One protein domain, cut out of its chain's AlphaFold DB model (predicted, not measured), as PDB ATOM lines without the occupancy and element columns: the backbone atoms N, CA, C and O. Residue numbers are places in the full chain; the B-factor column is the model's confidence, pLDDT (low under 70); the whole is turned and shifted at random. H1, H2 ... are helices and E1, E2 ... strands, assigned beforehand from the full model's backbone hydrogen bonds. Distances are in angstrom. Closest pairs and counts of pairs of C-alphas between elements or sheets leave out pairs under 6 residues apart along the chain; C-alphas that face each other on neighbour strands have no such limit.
ATOM      1  N   MET A  15      10.175 -37.617 -52.289       92.12
ATOM      2  CA  MET A  15       9.890 -36.191 -52.169       92.12
ATOM      3  C   MET A  15       9.691 -35.593 -53.559       92.12
ATOM      4  O   MET A  15      10.515 -35.778 -54.451       92.12
ATOM      5  N   GLY A  16       8.602 -34.853 -53.737       90.88
ATOM      6  CA  GLY A  16       8.414 -33.944 -54.858       90.88
ATOM      7  C   GLY A  16       8.681 -32.514 -54.405       90.88
ATOM      8  O   GLY A  16       8.139 -32.085 -53.386       90.88
ATOM      9  N   SER A  17       9.480 -31.755 -55.151       91.81
ATOM     10  CA  SER A  17       9.655 -30.327 -54.894       91.81
ATOM     11  C   SER A  17       9.618 -29.507 -56.172       91.81
ATOM     12  O   SER A  17      10.197 -29.889 -57.187       91.81
ATOM     13  N   VAL A  18       8.939 -28.363 -56.113       92.50
ATOM     14  CA  VAL A  18       8.929 -27.365 -57.183       92.50
ATOM     15  C   VAL A  18       9.449 -26.038 -56.651       92.50
ATOM     16  O   VAL A  18       9.045 -25.573 -55.580       92.50
ATOM     17  N   PHE A  19      10.361 -25.429 -57.405       90.25
ATOM     18  CA  PHE A  19      10.858 -24.090 -57.109       90.25
ATOM     19  C   PHE A  19       9.856 -23.036 -57.580       90.25
ATOM     20  O   PHE A  19       9.520 -22.961 -58.767       90.25
ATOM     21  N   TYR A  20       9.364 -22.243 -56.626       84.00
ATOM     22  CA  TYR A  20       8.286 -21.286 -56.825       84.00
ATOM     23  C   TYR A  20       8.480 -20.089 -55.894       84.00
ATOM     24  O   TYR A  20       8.364 -20.237 -54.686       84.00
ATOM     25  N   GLY A  21       8.762 -18.902 -56.426       72.88
ATOM     26  CA  GLY A  21       8.943 -17.683 -55.628       72.88
ATOM     27  C   GLY A  21       9.315 -16.494 -56.500       72.88
ATOM     28  O   GLY A  21       9.879 -16.710 -57.564       72.88
ATOM     29  N   TYR A  22       8.987 -15.270 -56.081       75.56
ATOM     30  CA  TYR A  22       9.371 -14.031 -56.766       75.56
ATOM     31  C   TYR A  22      10.197 -13.148 -55.811       75.56
ATOM     32  O   TYR A  22       9.790 -13.006 -54.657       75.56
ATOM     33  N   PRO A  23      11.300 -12.523 -56.261       82.38
ATOM     34  CA  PRO A  23      11.904 -12.655 -57.589       82.38
ATOM     35  C   PRO A  23      12.432 -14.078 -57.847       82.38
ATOM     36  O   PRO A  23      12.807 -14.786 -56.918       82.38
ATOM     37  N   HIS A  24      12.444 -14.507 -59.113       83.06
ATOM     38  CA  HIS A  24      12.890 -15.852 -59.521       83.06
ATOM     39  C   HIS A  24      14.417 -16.033 -59.482       83.06
ATOM     40  O   HIS A  24      14.936 -17.039 -59.962       83.06
ATOM     41  N   GLU A  25      15.132 -15.052 -58.942       82.62
ATOM     42  CA  GLU A  25      16.580 -14.951 -59.001       82.62
ATOM     43  C   GLU A  25      17.161 -14.938 -57.588       82.62
ATOM     44  O   GLU A  25      16.719 -14.207 -56.699       82.62
ATOM     45  N   PHE A  26      18.176 -15.768 -57.399       89.38
ATOM     46  CA  PHE A  26      19.033 -15.820 -56.225       89.38
ATOM     47  C   PHE A  26      20.444 -16.176 -56.708       89.38
ATOM     48  O   PHE A  26      20.616 -16.697 -57.814       89.38
ATOM     49  N   SER A  27      21.468 -15.865 -55.920       90.19
ATOM     50  CA  SER A  27      22.862 -16.062 -56.329       90.19
ATOM     51  C   SER A  27      23.731 -16.603 -55.194       90.19
ATOM     52  O   SER A  27      23.341 -16.620 -54.022       90.19
ATOM     53  N   GLY A  28      24.916 -17.097 -55.562       88.94
ATOM     54  CA  GLY A  28      25.905 -17.624 -54.620       88.94
ATOM     55  C   GLY A  28      25.677 -19.063 -54.152       88.94
ATOM     56  O   GLY A  28      26.272 -19.443 -53.152       88.94
ATOM     57  N   GLY A  29      24.839 -19.850 -54.838       90.38
ATOM     58  CA  GLY A  29      24.633 -21.276 -54.553       90.38
ATOM     59  C   GLY A  29      23.168 -21.685 -54.671       90.38
ATOM     60  O   GLY A  29      22.555 -21.375 -55.685       90.38
ATOM     61  N   GLY A  30      22.609 -22.378 -53.671       91.75
ATOM     62  CA  GLY A  30      21.175 -22.726 -53.592       91.75
ATOM     63  C   GLY A  30      20.711 -23.913 -54.451       91.75
ATOM     64  O   GLY A  30      19.507 -24.189 -54.533       91.75
ATOM     65  N   ASN A  31      21.655 -24.630 -55.067       93.62
ATOM     66  CA  ASN A  31      21.397 -25.898 -55.748       93.62
ATOM     67  C   ASN A  31      20.994 -26.976 -54.735       93.62
ATOM     68  O   ASN A  31      21.468 -26.990 -53.598       93.62
ATOM     69  N   LEU A  32      20.129 -27.895 -55.156       94.00
ATOM     70  CA  LEU A  32      19.901 -29.126 -54.408       94.00
ATOM     71  C   LEU A  32      21.102 -30.050 -54.651       94.00
ATOM     72  O   LEU A  32      21.397 -30.367 -55.798       94.00
ATOM     73  N   GLN A  33      21.777 -30.454 -53.583       93.75
ATOM     74  CA  GLN A  33      22.872 -31.420 -53.590       93.75
ATOM     75  C   GLN A  33      22.331 -32.758 -53.097       93.75
ATOM     76  O   GLN A  33      21.717 -32.811 -52.030       93.75
ATOM     77  N   VAL A  34      22.541 -33.817 -53.873       91.31
ATOM     78  CA  VAL A  34      22.123 -35.186 -53.548       91.31
ATOM     79  C   VAL A  34      23.336 -36.091 -53.653       91.31
ATOM     80  O   VAL A  34      24.027 -36.071 -54.667       91.31
ATOM     81  N   VAL A  35      23.586 -36.889 -52.625       90.00
ATOM     82  CA  VAL A  35      24.665 -37.879 -52.629       90.00
ATOM     83  C   VAL A  35      24.119 -39.159 -53.247       90.00
ATOM     84  O   VAL A  35      23.114 -39.702 -52.786       90.00
ATOM     85  N   ALA A  36      24.746 -39.624 -54.327       77.81
ATOM     86  CA  ALA A  36      24.260 -40.784 -55.072       77.81
ATOM     87  C   ALA A  36      24.248 -42.073 -54.229       77.81
ATOM     88  O   ALA A  36      23.382 -42.929 -54.422       77.81
ATOM     89  N   THR A  37      25.148 -42.192 -53.256       73.50
ATOM     90  CA  THR A  37      25.217 -43.336 -52.346       73.50
ATOM     91  C   THR A  37      24.202 -43.215 -51.209       73.50
ATOM     92  O   THR A  37      23.958 -42.144 -50.652       73.50
ATOM     93  N   THR A  38      23.555 -44.331 -50.872       63.31
ATOM     94  CA  THR A  38      22.717 -44.420 -49.673       63.31
ATOM     95  C   THR A  38      23.636 -44.478 -48.460       63.31
ATOM     96  O   THR A  38      24.421 -45.414 -48.336       63.31
ATOM     97  N   VAL A  39      23.556 -43.484 -47.578       61.12
ATOM     98  CA  VAL A  39      24.307 -43.506 -46.321       61.12
ATOM     99  C   VAL A  39      23.661 -44.562 -45.430       61.12
ATOM    100  O   VAL A  39      22.570 -44.358 -44.903       61.12
ATOM    101  N   THR A  40      24.305 -45.719 -45.294       52.59
ATOM    102  CA  THR A  40      24.006 -46.638 -44.197       52.59
ATOM    103  C   THR A  40      24.597 -46.020 -42.944       52.59
ATOM    104  O   THR A  40      25.794 -46.149 -42.697       52.59
ATOM    105  N   THR A  41      23.777 -45.305 -42.177       52.59
ATOM    106  CA  THR A  41      24.111 -44.995 -40.789       52.59
ATOM    107  C   THR A  41      24.299 -46.335 -40.090       52.59
ATOM    108  O   THR A  41      23.348 -47.100 -39.953       52.59
ATOM    109  N   THR A  42      25.532 -46.689 -39.738       47.47
ATOM    110  CA  THR A  42      25.755 -47.763 -38.768       47.47
ATOM    111  C   THR A  42      25.031 -47.358 -37.490       47.47
ATOM    112  O   THR A  42      25.222 -46.222 -37.066       47.47
ATOM    113  N   ASP A  43      24.205 -48.253 -36.936       46.91
ATOM    114  CA  ASP A  43      23.210 -48.067 -35.858       46.91
ATOM    115  C   ASP A  43      23.750 -47.556 -34.494       46.91
ATOM    116  O   ASP A  43      23.235 -47.904 -33.434       46.91
ATOM    117  N   ASN A  44      24.795 -46.734 -34.472       46.66
ATOM    118  CA  ASN A  44      25.200 -45.975 -33.300       46.66
ATOM    119  C   ASN A  44      24.413 -44.657 -33.290       46.66
ATOM    120  O   ASN A  44      24.938 -43.606 -33.648       46.66
ATOM    121  N   ASP A  45      23.147 -44.752 -32.880       52.53
ATOM    122  CA  ASP A  45      22.174 -43.654 -32.718       52.53
ATOM    123  C   ASP A  45      22.573 -42.599 -31.653       52.53
ATOM    124  O   ASP A  45      21.842 -41.635 -31.434       52.53
ATOM    125  N   ASP A  46      23.726 -42.752 -30.991       56.47
ATOM    126  CA  ASP A  46      24.136 -41.923 -29.847       56.47
ATOM    127  C   ASP A  46      25.050 -40.731 -30.200       56.47
ATOM    128  O   ASP A  46      25.368 -39.940 -29.310       56.47
ATOM    129  N   ASP A  47      25.470 -40.561 -31.462       51.31
ATOM    130  CA  ASP A  47      26.341 -39.441 -31.861       51.31
ATOM    131  C   ASP A  47      25.681 -38.510 -32.902       51.31
ATOM    132  O   ASP A  47      25.673 -38.819 -34.100       51.31
ATOM    133  N   PRO A  48      25.127 -37.354 -32.482       52.91
ATOM    134  CA  PRO A  48      24.526 -36.377 -33.389       52.91
ATOM    135  C   PRO A  48      25.553 -35.635 -34.266       52.91
ATOM    136  O   PRO A  48      25.142 -34.904 -35.169       52.91
ATOM    137  N   GLU A  49      26.858 -35.804 -34.016       53.09
ATOM    138  CA  GLU A  49      27.960 -35.188 -34.768       53.09
ATOM    139  C   GLU A  49      28.697 -36.191 -35.664       53.09
ATOM    140  O   GLU A  49      29.840 -35.950 -36.044       53.09
ATOM    141  N   GLN A  50      28.070 -37.317 -36.026       57.44
ATOM    142  CA  GLN A  50      28.698 -38.264 -36.943       57.44
ATOM    143  C   GLN A  50      28.898 -37.602 -38.318       57.44
ATOM    144  O   GLN A  50      27.998 -37.552 -39.163       57.44
ATOM    145  N   ASP A  51      30.097 -37.052 -38.513       56.03
ATOM    146  CA  ASP A  51      30.538 -36.417 -39.743       56.03
ATOM    147  C   ASP A  51      30.555 -37.478 -40.842       56.03
ATOM    148  O   ASP A  51      31.461 -38.306 -40.950       56.03
ATOM    149  N   VAL A  52      29.510 -37.478 -41.669       63.00
ATOM    150  CA  VAL A  52      29.494 -38.278 -42.887       63.00
ATOM    151  C   VAL A  52      30.502 -37.639 -43.839       63.00
ATOM    152  O   VAL A  52      30.231 -36.583 -44.417       63.00
ATOM    153  N   GLU A  53      31.671 -38.260 -44.002       65.00
ATOM    154  CA  GLU A  53      32.594 -37.888 -45.074       65.00
ATOM    155  C   GLU A  53      31.909 -38.152 -46.417       65.00
ATOM    156  O   GLU A  53      31.740 -39.287 -46.860       65.00
ATOM    157  N   LEU A  54      31.468 -37.071 -47.056       70.19
ATOM    158  CA  LEU A  54      30.891 -37.116 -48.388       70.19
ATOM    159  C   LEU A  54      32.012 -36.988 -49.412       70.19
ATOM    160  O   LEU A  54      32.701 -35.966 -49.455       70.19
ATOM    161  N   ASP A  55      32.152 -37.983 -50.284       77.62
ATOM    162  CA  ASP A  55      32.960 -37.807 -51.482       77.62
ATOM    163  C   ASP A  55      32.265 -36.791 -52.396       77.62
ATOM    164  O   ASP A  55      31.158 -37.006 -52.898       77.62
ATOM    165  N   ALA A  56      32.927 -35.656 -52.621       78.31
ATOM    166  CA  ALA A  56      32.439 -34.605 -53.502       78.31
ATOM    167  C   ALA A  56      32.183 -35.104 -54.936       78.31
ATOM    168  O   ALA A  56      31.367 -34.511 -55.643       78.31
ATOM    169  N   SER A  57      32.846 -36.187 -55.364       84.62
ATOM    170  CA  SER A  57      32.646 -36.798 -56.679       84.62
ATOM    171  C   SER A  57      31.278 -37.480 -56.839       84.62
ATOM    172  O   SER A  57      30.796 -37.629 -57.963       84.62
ATOM    173  N   GLU A  58      30.615 -37.821 -55.729       86.94
ATOM    174  CA  GLU A  58      29.300 -38.474 -55.709       86.94
ATOM    175  C   GLU A  58      28.129 -37.490 -55.557       86.94
ATOM    176  O   GLU A  58      26.961 -37.898 -55.563       86.94
ATOM    177  N   ILE A  59      28.421 -36.193 -55.415       90.25
ATOM    178  CA  ILE A  59      27.401 -35.158 -55.258       90.25
ATOM    179  C   ILE A  59      26.828 -34.790 -56.625       90.25
ATOM    180  O   ILE A  59      27.488 -34.204 -57.482       90.25
ATOM    181  N   VAL A  60      25.540 -35.068 -56.799       92.25
ATOM    182  CA  VAL A  60      24.750 -34.606 -57.936       92.25
ATOM    183  C   VAL A  60      24.099 -33.275 -57.581       92.25
ATOM    184  O   VAL A  60      23.320 -33.181 -56.629       92.25
ATOM    185  N   GLU A  61      24.384 -32.241 -58.373       93.75
ATOM    186  CA  GLU A  61      23.758 -30.928 -58.219       93.75
ATOM    187  C   GLU A  61      22.566 -30.741 -59.160       93.75
ATOM    188  O   GLU A  61      22.665 -30.883 -60.381       93.75
ATOM    189  N   VAL A  62      21.431 -30.331 -58.596       93.88
ATOM    190  CA  VAL A  62      20.225 -29.967 -59.337       93.88
ATOM    191  C   VAL A  62      19.960 -28.475 -59.163       93.88
ATOM    192  O   VAL A  62      19.609 -27.999 -58.080       93.88
ATOM    193  N   GLN A  63      20.099 -27.729 -60.259       93.75
ATOM    194  CA  GLN A  63      19.814 -26.293 -60.288       93.75
ATOM    195  C   GLN A  63      18.334 -26.002 -60.012       93.75
ATOM    196  O   GLN A  63      17.447 -26.651 -60.590       93.75
ATOM    197  N   ALA A  64      18.066 -24.982 -59.191       92.12
ATOM    198  CA  ALA A  64      16.705 -24.523 -58.923       92.12
ATOM    199  C   ALA A  64      16.210 -23.623 -60.067       92.12
ATOM    200  O   ALA A  64      16.374 -22.408 -60.063       92.12
ATOM    201  N   VAL A  65      15.614 -24.252 -61.076       92.12
ATOM    202  CA  VAL A  65      14.993 -23.561 -62.210       92.12
ATOM    203  C   VAL A  65      13.517 -23.333 -61.913       92.12
ATOM    204  O   VAL A  65      12.836 -24.236 -61.426       92.12
ATOM    205  N   TYR A  66      13.026 -22.118 -62.176       92.12
ATOM    206  CA  TYR A  66      11.634 -21.756 -61.916       92.12
ATOM    207  C   TYR A  66      10.670 -22.745 -62.578       92.12
ATOM    208  O   TYR A  66      10.855 -23.118 -63.737       92.12
ATOM    209  N   ASN A  67       9.651 -23.173 -61.827       92.50
ATOM    210  CA  ASN A  67       8.635 -24.121 -62.284       92.50
ATOM    211  C   ASN A  67       9.190 -25.500 -62.712       92.50
ATOM    212  O   ASN A  67       8.528 -26.252 -63.427       92.50
ATOM    213  N   ARG A  68      10.406 -25.863 -62.273       93.44
ATOM    214  CA  ARG A  68      10.939 -27.224 -62.409       93.44
ATOM    215  C   ARG A  68      10.464 -28.083 -61.243       93.44
ATOM    216  O   ARG A  68      10.749 -27.768 -60.089       93.44
ATOM    217  N   LEU A  69       9.797 -29.189 -61.565       94.44
ATOM    218  CA  LEU A  69       9.478 -30.252 -60.618       94.44
ATOM    219  C   LEU A  69      10.652 -31.233 -60.521       94.44
ATOM    220  O   LEU A  69      11.155 -31.709 -61.538       94.44
ATOM    221  N   VAL A  70      11.067 -31.536 -59.295       93.62
ATOM    222  CA  VAL A  70      12.111 -32.509 -58.967       93.62
ATOM    223  C   VAL A  70      11.493 -33.615 -58.121       93.62
ATOM    224  O   VAL A  70      10.787 -33.326 -57.157       93.62
ATOM    225  N   PHE A  71      11.775 -34.869 -58.475       94.06
ATOM    226  CA  PHE A  71      11.486 -36.035 -57.643       94.06
ATOM    227  C   PHE A  71      12.789 -36.572 -57.059       94.06
ATOM    228  O   PHE A  71      13.767 -36.741 -57.787       94.06
ATOM    229  N   LEU A  72      12.789 -36.839 -55.759       91.44
ATOM    230  CA  LEU A  72      13.947 -37.294 -55.001       91.44
ATOM    231  C   LEU A  72      13.572 -38.508 -54.151       91.44
ATOM    232  O   LEU A  72      12.550 -38.498 -53.466       91.44
ATOM    233  N   ASN A  73      14.419 -39.534 -54.151       89.50
ATOM    234  CA  ASN A  73      14.370 -40.574 -53.132       89.50
ATOM    235  C   ASN A  73      15.059 -40.048 -51.862       89.50
ATOM    236  O   ASN A  73      16.270 -39.827 -51.873       89.50
ATOM    237  N   VAL A  74      14.304 -39.836 -50.779       88.12
ATOM    238  CA  VAL A  74      14.843 -39.202 -49.561       88.12
ATOM    239  C   VAL A  74      15.747 -40.116 -48.733       88.12
ATOM    240  O   VAL A  74      16.288 -39.662 -47.731       88.12
ATOM    241  N   SER A  75      15.916 -41.384 -49.129       84.31
ATOM    242  CA  SER A  75      16.914 -42.270 -48.513       84.31
ATOM    243  C   SER A  75      18.348 -41.811 -48.779       84.31
ATOM    244  O   SER A  75      19.268 -42.215 -48.078       84.31
ATOM    245  N   HIS A  76      18.553 -41.007 -49.821       87.31
ATOM    246  CA  HIS A  76      19.847 -40.422 -50.133       87.31
ATOM    247  C   HIS A  76      20.067 -39.168 -49.301       87.31
ATOM    248  O   HIS A  76      19.148 -38.357 -49.136       87.31
ATOM    249  N   TRP A  77      21.294 -38.976 -48.821       87.50
ATOM    250  CA  TRP A  77      21.644 -37.734 -48.150       87.50
ATOM    251  C   TRP A  77      21.496 -36.572 -49.129       87.50
ATOM    252  O   TRP A  77      21.942 -36.639 -50.279       87.50
ATOM    253  N   HIS A  78      20.830 -35.512 -48.692       90.69
ATOM    254  CA  HIS A  78      20.558 -34.363 -49.535       90.69
ATOM    255  C   HIS A  78      20.491 -33.082 -48.718       90.69
ATOM    256  O   HIS A  78      20.077 -33.075 -47.559       90.69
ATOM    257  N   ARG A  79      20.856 -31.971 -49.353       92.00
ATOM    258  CA  ARG A  79      20.721 -30.633 -48.777       92.00
ATOM    259  C   ARG A  79      20.548 -29.580 -49.854       92.00
ATOM    260  O   ARG A  79      20.848 -29.799 -51.022       92.00
ATOM    261  N   VAL A  80      20.135 -28.391 -49.442       93.50
ATOM    262  CA  VAL A  80      20.242 -27.198 -50.285       93.50
ATOM    263  C   VAL A  80      21.577 -26.527 -49.972       93.50
ATOM    264  O   VAL A  80      21.859 -26.240 -48.810       93.50
ATOM    265  N   ALA A  81      22.401 -26.299 -50.996       93.75
ATOM    266  CA  ALA A  81      23.654 -25.568 -50.846       93.75
ATOM    267  C   ALA A  81      23.382 -24.151 -50.303       93.75
ATOM    268  O   ALA A  81      22.372 -23.543 -50.679       93.75
ATOM    269  N   PRO A  82      24.264 -23.593 -49.456       93.19
ATOM    270  CA  PRO A  82      24.124 -22.212 -49.008       93.19
ATOM    271  C   PRO A  82      24.072 -21.263 -50.213       93.19
ATOM    272  O   PRO A  82      24.632 -21.552 -51.267       93.19
ATOM    273  N   PHE A  83      23.375 -20.142 -50.065       93.25
ATOM    274  CA  PHE A  83      23.305 -19.075 -51.062       93.25
ATOM    275  C   PHE A  83      23.473 -17.728 -50.359       93.25
ATOM    276  O   PHE A  83      23.208 -17.613 -49.162       93.25
ATOM    277  N   THR A  84      23.955 -16.720 -51.079       92.94
ATOM    278  CA  THR A  84      24.398 -15.457 -50.468       92.94
ATOM    279  C   THR A  84      23.413 -14.313 -50.670       92.94
ATOM    280  O   THR A  84      23.410 -13.373 -49.877       92.94
ATOM    281  N   GLN A  85      22.585 -14.362 -51.718       93.44
ATOM    282  CA  GLN A  85      21.654 -13.283 -52.055       93.44
ATOM    283  C   GLN A  85      20.345 -13.817 -52.637       93.44
ATOM    284  O   GLN A  85      20.332 -14.814 -53.356       93.44
ATOM    285  N   GLY A  86      19.255 -13.087 -52.384       91.19
ATOM    286  CA  GLY A  86      17.917 -13.398 -52.888       91.19
ATOM    287  C   GLY A  86      17.102 -14.271 -51.935       91.19
ATOM    288  O   GLY A  86      17.442 -14.427 -50.763       91.19
ATOM    289  N   GLN A  87      16.000 -14.824 -52.439       91.12
ATOM    290  CA  GLN A  87      15.120 -15.708 -51.679       91.12
ATOM    291  C   GLN A  87      14.813 -16.961 -52.498       91.12
ATOM    292  O   GLN A  87      14.394 -16.875 -53.650       91.12
ATOM    293  N   ARG A  88      14.973 -18.135 -51.880       91.25
ATOM    294  CA  ARG A  88      14.611 -19.418 -52.482       91.25
ATOM    295  C   ARG A  88      13.355 -19.966 -51.813       91.25
ATOM    296  O   ARG A  88      13.405 -20.385 -50.662       91.25
ATOM    297  N   VAL A  89      12.239 -19.982 -52.538       92.00
ATOM    298  CA  VAL A  89      10.962 -20.525 -52.055       92.00
ATOM    299  C   VAL A  89      10.613 -21.786 -52.844       92.00
ATOM    300  O   VAL A  89      10.721 -21.825 -54.068       92.00
ATOM    301  N   THR A  90      10.237 -22.850 -52.140       92.62
ATOM    302  CA  THR A  90       9.867 -24.133 -52.748       92.62
ATOM    303  C   THR A  90       8.618 -24.687 -52.097       92.62
ATOM    304  O   THR A  90       8.491 -24.631 -50.874       92.62
ATOM    305  N   LEU A  91       7.754 -25.313 -52.892       93.19
ATOM    306  CA  LEU A  91       6.767 -26.247 -52.365       93.19
ATOM    307  C   LEU A  91       7.400 -27.638 -52.340       93.19
ATOM    308  O   LEU A  91       8.005 -28.060 -53.327       93.19
ATOM    309  N   ALA A  92       7.278 -28.331 -51.215       93.12
ATOM    310  CA  ALA A  92       7.818 -29.666 -51.009       93.12
ATOM    311  C   ALA A  92       6.737 -30.581 -50.438       93.12
ATOM    312  O   ALA A  92       6.032 -30.206 -49.503       93.12
ATOM    313  N   VAL A  93       6.617 -31.780 -50.999       92.56
ATOM    314  CA  VAL A  93       5.658 -32.797 -50.566       92.56
ATOM    315  C   VAL A  93       6.340 -34.151 -50.474       92.56
ATOM    316  O   VAL A  93       7.109 -34.526 -51.355       92.56
ATOM    317  N   ASN A  94       6.024 -34.905 -49.425       90.62
ATOM    318  CA  ASN A  94       6.452 -36.292 -49.287       90.62
ATOM    319  C   ASN A  94       5.335 -37.211 -49.780       90.62
ATOM    320  O   ASN A  94       4.212 -37.173 -49.272       90.62
ATOM    321  N   LEU A  95       5.651 -38.041 -50.767       88.56
ATOM    322  CA  LEU A  95       4.762 -39.021 -51.369       88.56
ATOM    323  C   LEU A  95       5.098 -40.400 -50.809       88.56
ATOM    324  O   LEU A  95       6.170 -40.958 -51.047       88.56
ATOM    325  N   TRP A  96       4.148 -40.954 -50.069       86.12
ATOM    326  CA  TRP A  96       4.244 -42.286 -49.495       86.12
ATOM    327  C   TRP A  96       3.431 -43.256 -50.342       86.12
ATOM    328  O   TRP A  96       2.230 -43.063 -50.519       86.12
ATOM    329  N   HIS A  97       4.065 -44.317 -50.843       80.06
ATOM    330  CA  HIS A  97       3.336 -45.367 -51.561       80.06
ATOM    331  C   HIS A  97       2.381 -46.129 -50.630       80.06
ATOM    332  O   HIS A  97       1.279 -46.512 -51.012       80.06
ATOM    333  N   GLN A  98       2.801 -46.324 -49.381       80.38
ATOM    334  CA  GLN A  98       1.994 -46.909 -48.322       80.38
ATOM    335  C   GLN A  98       2.105 -46.029 -47.089       80.38
ATOM    336  O   GLN A  98       3.182 -45.509 -46.795       80.38
ATOM    337  N   ARG A  99       1.004 -45.895 -46.346       76.69
ATOM    338  CA  ARG A  99       1.032 -45.215 -45.051       76.69
ATOM    339  C   ARG A  99       2.086 -45.897 -44.168       76.69
ATOM    340  O   ARG A  99       1.984 -47.111 -43.966       76.69
ATOM    341  N   PRO A 100       3.075 -45.156 -43.648       71.50
ATOM    342  CA  PRO A 100       4.075 -45.751 -42.784       71.50
ATOM    343  C   PRO A 100       3.403 -46.320 -41.532       71.50
ATOM    344  O   PRO A 100       2.550 -45.679 -40.914       71.50
ATOM    345  N   LYS A 101       3.747 -47.565 -41.201       70.62
ATOM    346  CA  LYS A 101       3.260 -48.271 -40.010       70.62
ATOM    347  C   LYS A 101       4.233 -48.013 -38.861       70.62
ATOM    348  O   LYS A 101       5.434 -48.005 -39.099       70.62
ATOM    349  N   GLY A 102       3.725 -47.818 -37.645       64.75
ATOM    350  CA  GLY A 102       4.553 -47.551 -36.459       64.75
ATOM    351  C   GLY A 102       4.892 -46.074 -36.223       64.75
ATOM    352  O   GLY A 102       5.459 -45.747 -35.190       64.75
ATOM    353  N   LEU A 103       4.495 -45.168 -37.123       62.97
ATOM    354  CA  LEU A 103       4.455 -43.742 -36.811       62.97
ATOM    355  C   LEU A 103       3.136 -43.433 -36.110       62.97
ATOM    356  O   LEU A 103       2.070 -43.564 -36.716       62.97
ATOM    357  N   LEU A 104       3.226 -42.988 -34.857       62.00
ATOM    358  CA  LEU A 104       2.097 -42.401 -34.144       62.00
ATOM    359  C   LEU A 104       1.511 -41.271 -34.996       62.00
ATOM    360  O   LEU A 104       2.228 -40.481 -35.626       62.00
ATOM    361  N   THR A 105       0.194 -41.188 -35.044       70.38
ATOM    362  CA  THR A 105      -0.501 -40.008 -35.537       70.38
ATOM    363  C   THR A 105      -0.136 -38.799 -34.684       70.38
ATOM    364  O   THR A 105       0.387 -38.910 -33.577       70.38
ATOM    365  N   TYR A 106      -0.401 -37.604 -35.209       64.69
ATOM    366  CA  TYR A 106      -0.213 -36.386 -34.428       64.69
ATOM    367  C   TYR A 106      -1.022 -36.421 -33.121       64.69
ATOM    368  O   TYR A 106      -0.490 -36.045 -32.086       64.69
ATOM    369  N   ALA A 107      -2.257 -36.931 -33.163       72.06
ATOM    370  CA  ALA A 107      -3.093 -37.105 -31.978       72.06
ATOM    371  C   ALA A 107      -2.447 -38.059 -30.958       72.06
ATOM    372  O   ALA A 107      -2.259 -37.680 -29.810       72.06
ATOM    373  N   GLU A 108      -1.993 -39.234 -31.404       76.50
ATOM    374  CA  GLU A 108      -1.349 -40.228 -30.529       76.50
ATOM    375  C   GLU A 108      -0.018 -39.717 -29.934       76.50
ATOM    376  O   GLU A 108       0.309 -40.027 -28.791       76.50
ATOM    377  N   ARG A 109       0.745 -38.884 -30.663       74.44
ATOM    378  CA  ARG A 109       1.942 -38.216 -30.108       74.44
ATOM    379  C   ARG A 109       1.604 -37.188 -29.031       74.44
ATOM    380  O   ARG A 109       2.362 -37.048 -28.074       74.44
ATOM    381  N   GLN A 110       0.511 -36.444 -29.202       75.81
ATOM    382  CA  GLN A 110       0.071 -35.447 -28.221       75.81
ATOM    383  C   GLN A 110      -0.386 -36.119 -26.923       75.81
ATOM    384  O   GLN A 110      -0.025 -35.651 -25.847       75.81
ATOM    385  N   GLU A 111      -1.098 -37.243 -27.021       75.25
ATOM    386  CA  GLU A 111      -1.521 -38.038 -25.861       75.25
ATOM    387  C   GLU A 111      -0.318 -38.609 -25.096       75.25
ATOM    388  O   GLU A 111      -0.196 -38.370 -23.896       75.25
ATOM    389  N   GLN A 112       0.646 -39.234 -25.784       75.06
ATOM    390  CA  GLN A 112       1.870 -39.722 -25.129       75.06
ATOM    391  C   GLN A 112       2.700 -38.607 -24.480       75.06
ATOM    392  O   GLN A 112       3.282 -38.811 -23.417       75.06
ATOM    393  N   SER A 113       2.756 -37.424 -25.101       72.38
ATOM    394  CA  SER A 113       3.489 -36.284 -24.536       72.38
ATOM    395  C   SER A 113       2.830 -35.768 -23.251       72.38
ATOM    396  O   SER A 113       3.528 -35.356 -22.331       72.38
ATOM    397  N   GLN A 114       1.496 -35.800 -23.161       69.56
ATOM    398  CA  GLN A 114       0.766 -35.401 -21.952       69.56
ATOM    399  C   GLN A 114       0.896 -36.436 -20.829       69.56
ATOM    400  O   GLN A 114       1.094 -36.052 -19.677       69.56
ATOM    401  N   GLU A 115       0.842 -37.730 -21.156       72.56
ATOM    402  CA  GLU A 115       1.066 -38.804 -20.181       72.56
ATOM    403  C   GLU A 115       2.489 -38.756 -19.604       72.56
ATOM    404  O   GLU A 115       2.651 -38.831 -18.386       72.56
ATOM    405  N   ALA A 116       3.508 -38.537 -20.443       67.69
ATOM    406  CA  ALA A 116       4.895 -38.400 -19.995       67.69
ATOM    407  C   ALA A 116       5.082 -37.223 -19.020       67.69
ATOM    408  O   ALA A 116       5.685 -37.394 -17.966       67.69
ATOM    409  N   VAL A 117       4.485 -36.060 -19.311       72.94
ATOM    410  CA  VAL A 117       4.544 -34.877 -18.428       72.94
ATOM    411  C   VAL A 117       3.833 -35.122 -17.090       72.94
ATOM    412  O   VAL A 117       4.275 -34.617 -16.063       72.94
ATOM    413  N   SER A 118       2.754 -35.911 -17.076       66.56
ATOM    414  CA  SER A 118       2.016 -36.239 -15.845       66.56
ATOM    415  C   SER A 118       2.707 -37.269 -14.942       66.56
ATOM    416  O   SER A 118       2.388 -37.356 -13.760       66.56
ATOM    417  N   LEU A 119       3.641 -38.053 -15.487       64.88
ATOM    418  CA  LEU A 119       4.432 -39.037 -14.738       64.88
ATOM    419  C   LEU A 119       5.679 -38.420 -14.087       64.88
ATOM    420  O   LEU A 119       6.261 -39.026 -13.190       64.88
ATOM    421  N   GLU A 120       6.082 -37.228 -14.529       65.62
ATOM    422  CA  GLU A 120       7.207 -36.462 -13.977       65.62
ATOM    423  C   GLU A 120       6.793 -35.480 -12.859       65.62
ATOM    424  O   GLU A 120       7.655 -34.820 -12.274       65.62
ATOM    425  N   SER A 121       5.493 -35.389 -12.543       55.56
ATOM    426  CA  SER A 121       4.902 -34.530 -11.499       55.56
ATOM    427  C   SER A 121       4.426 -35.311 -10.280       55.56
ATOM    428  O   SER A 121       4.662 -34.833  -9.147       55.56
TER     429      SER A 121
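Overview. This is residues 15 to 121 of the 121 residues of the protein "Hypothetical protein" of Amphiprora paludosa (UniProt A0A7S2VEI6). With little regular structure, this is two small three-stranded antiparallel sheets set loosely opposite each other, E4 E1 E6 and E3 E2 E5, with residues 42 to 49 sticking out as a loop and residues 113 to 121 ending a helical tail. The printed part has 107 residues, 41 in named elements, in the order E1 E2 E3 E4 E5 E6 H1, class mixed. It is loose, with a radius of gyration of the C-alphas of 18.5 A, spanning 52 by 34 by 31 A.

Along the chain. E1, residues 15 to 19, begins at C-alpha 15 (9.890, -36.191, -52.169). E2 is residues 32 to 35, E3 59 to 62, E4 69 to 73, E5 78 to 80, and E6 90 to 95, 15.8 A long. H1, residues 106 to 119, is 20.4 A long and ends at C-alpha 119 (4.432, -39.037, -14.738).

Arrangement. Inner strand E1 has N 17 and O 70 of E4 at 2.9 A, and N 16 and O 93 of E6 at 2.8 A, within hydrogen-bond range. Inner strand E2 has N 34 and O 60 of its hairpin partner E3 at 2.9 A, and N 33 and O 79 of E5 at 2.8 A. H1, with every O i to N i+4 pair within range, is on neither sheet.

Size, cuts and confidence. The C-alphas farthest apart, Ser 57 and Ser 121, are 53.1 A apart. The printed part has no cut; the links E1 to E2 and E2 to E3 are long. In the printed part of the model, 26 residues are under pLDDT 70, among them residues 38 to 53.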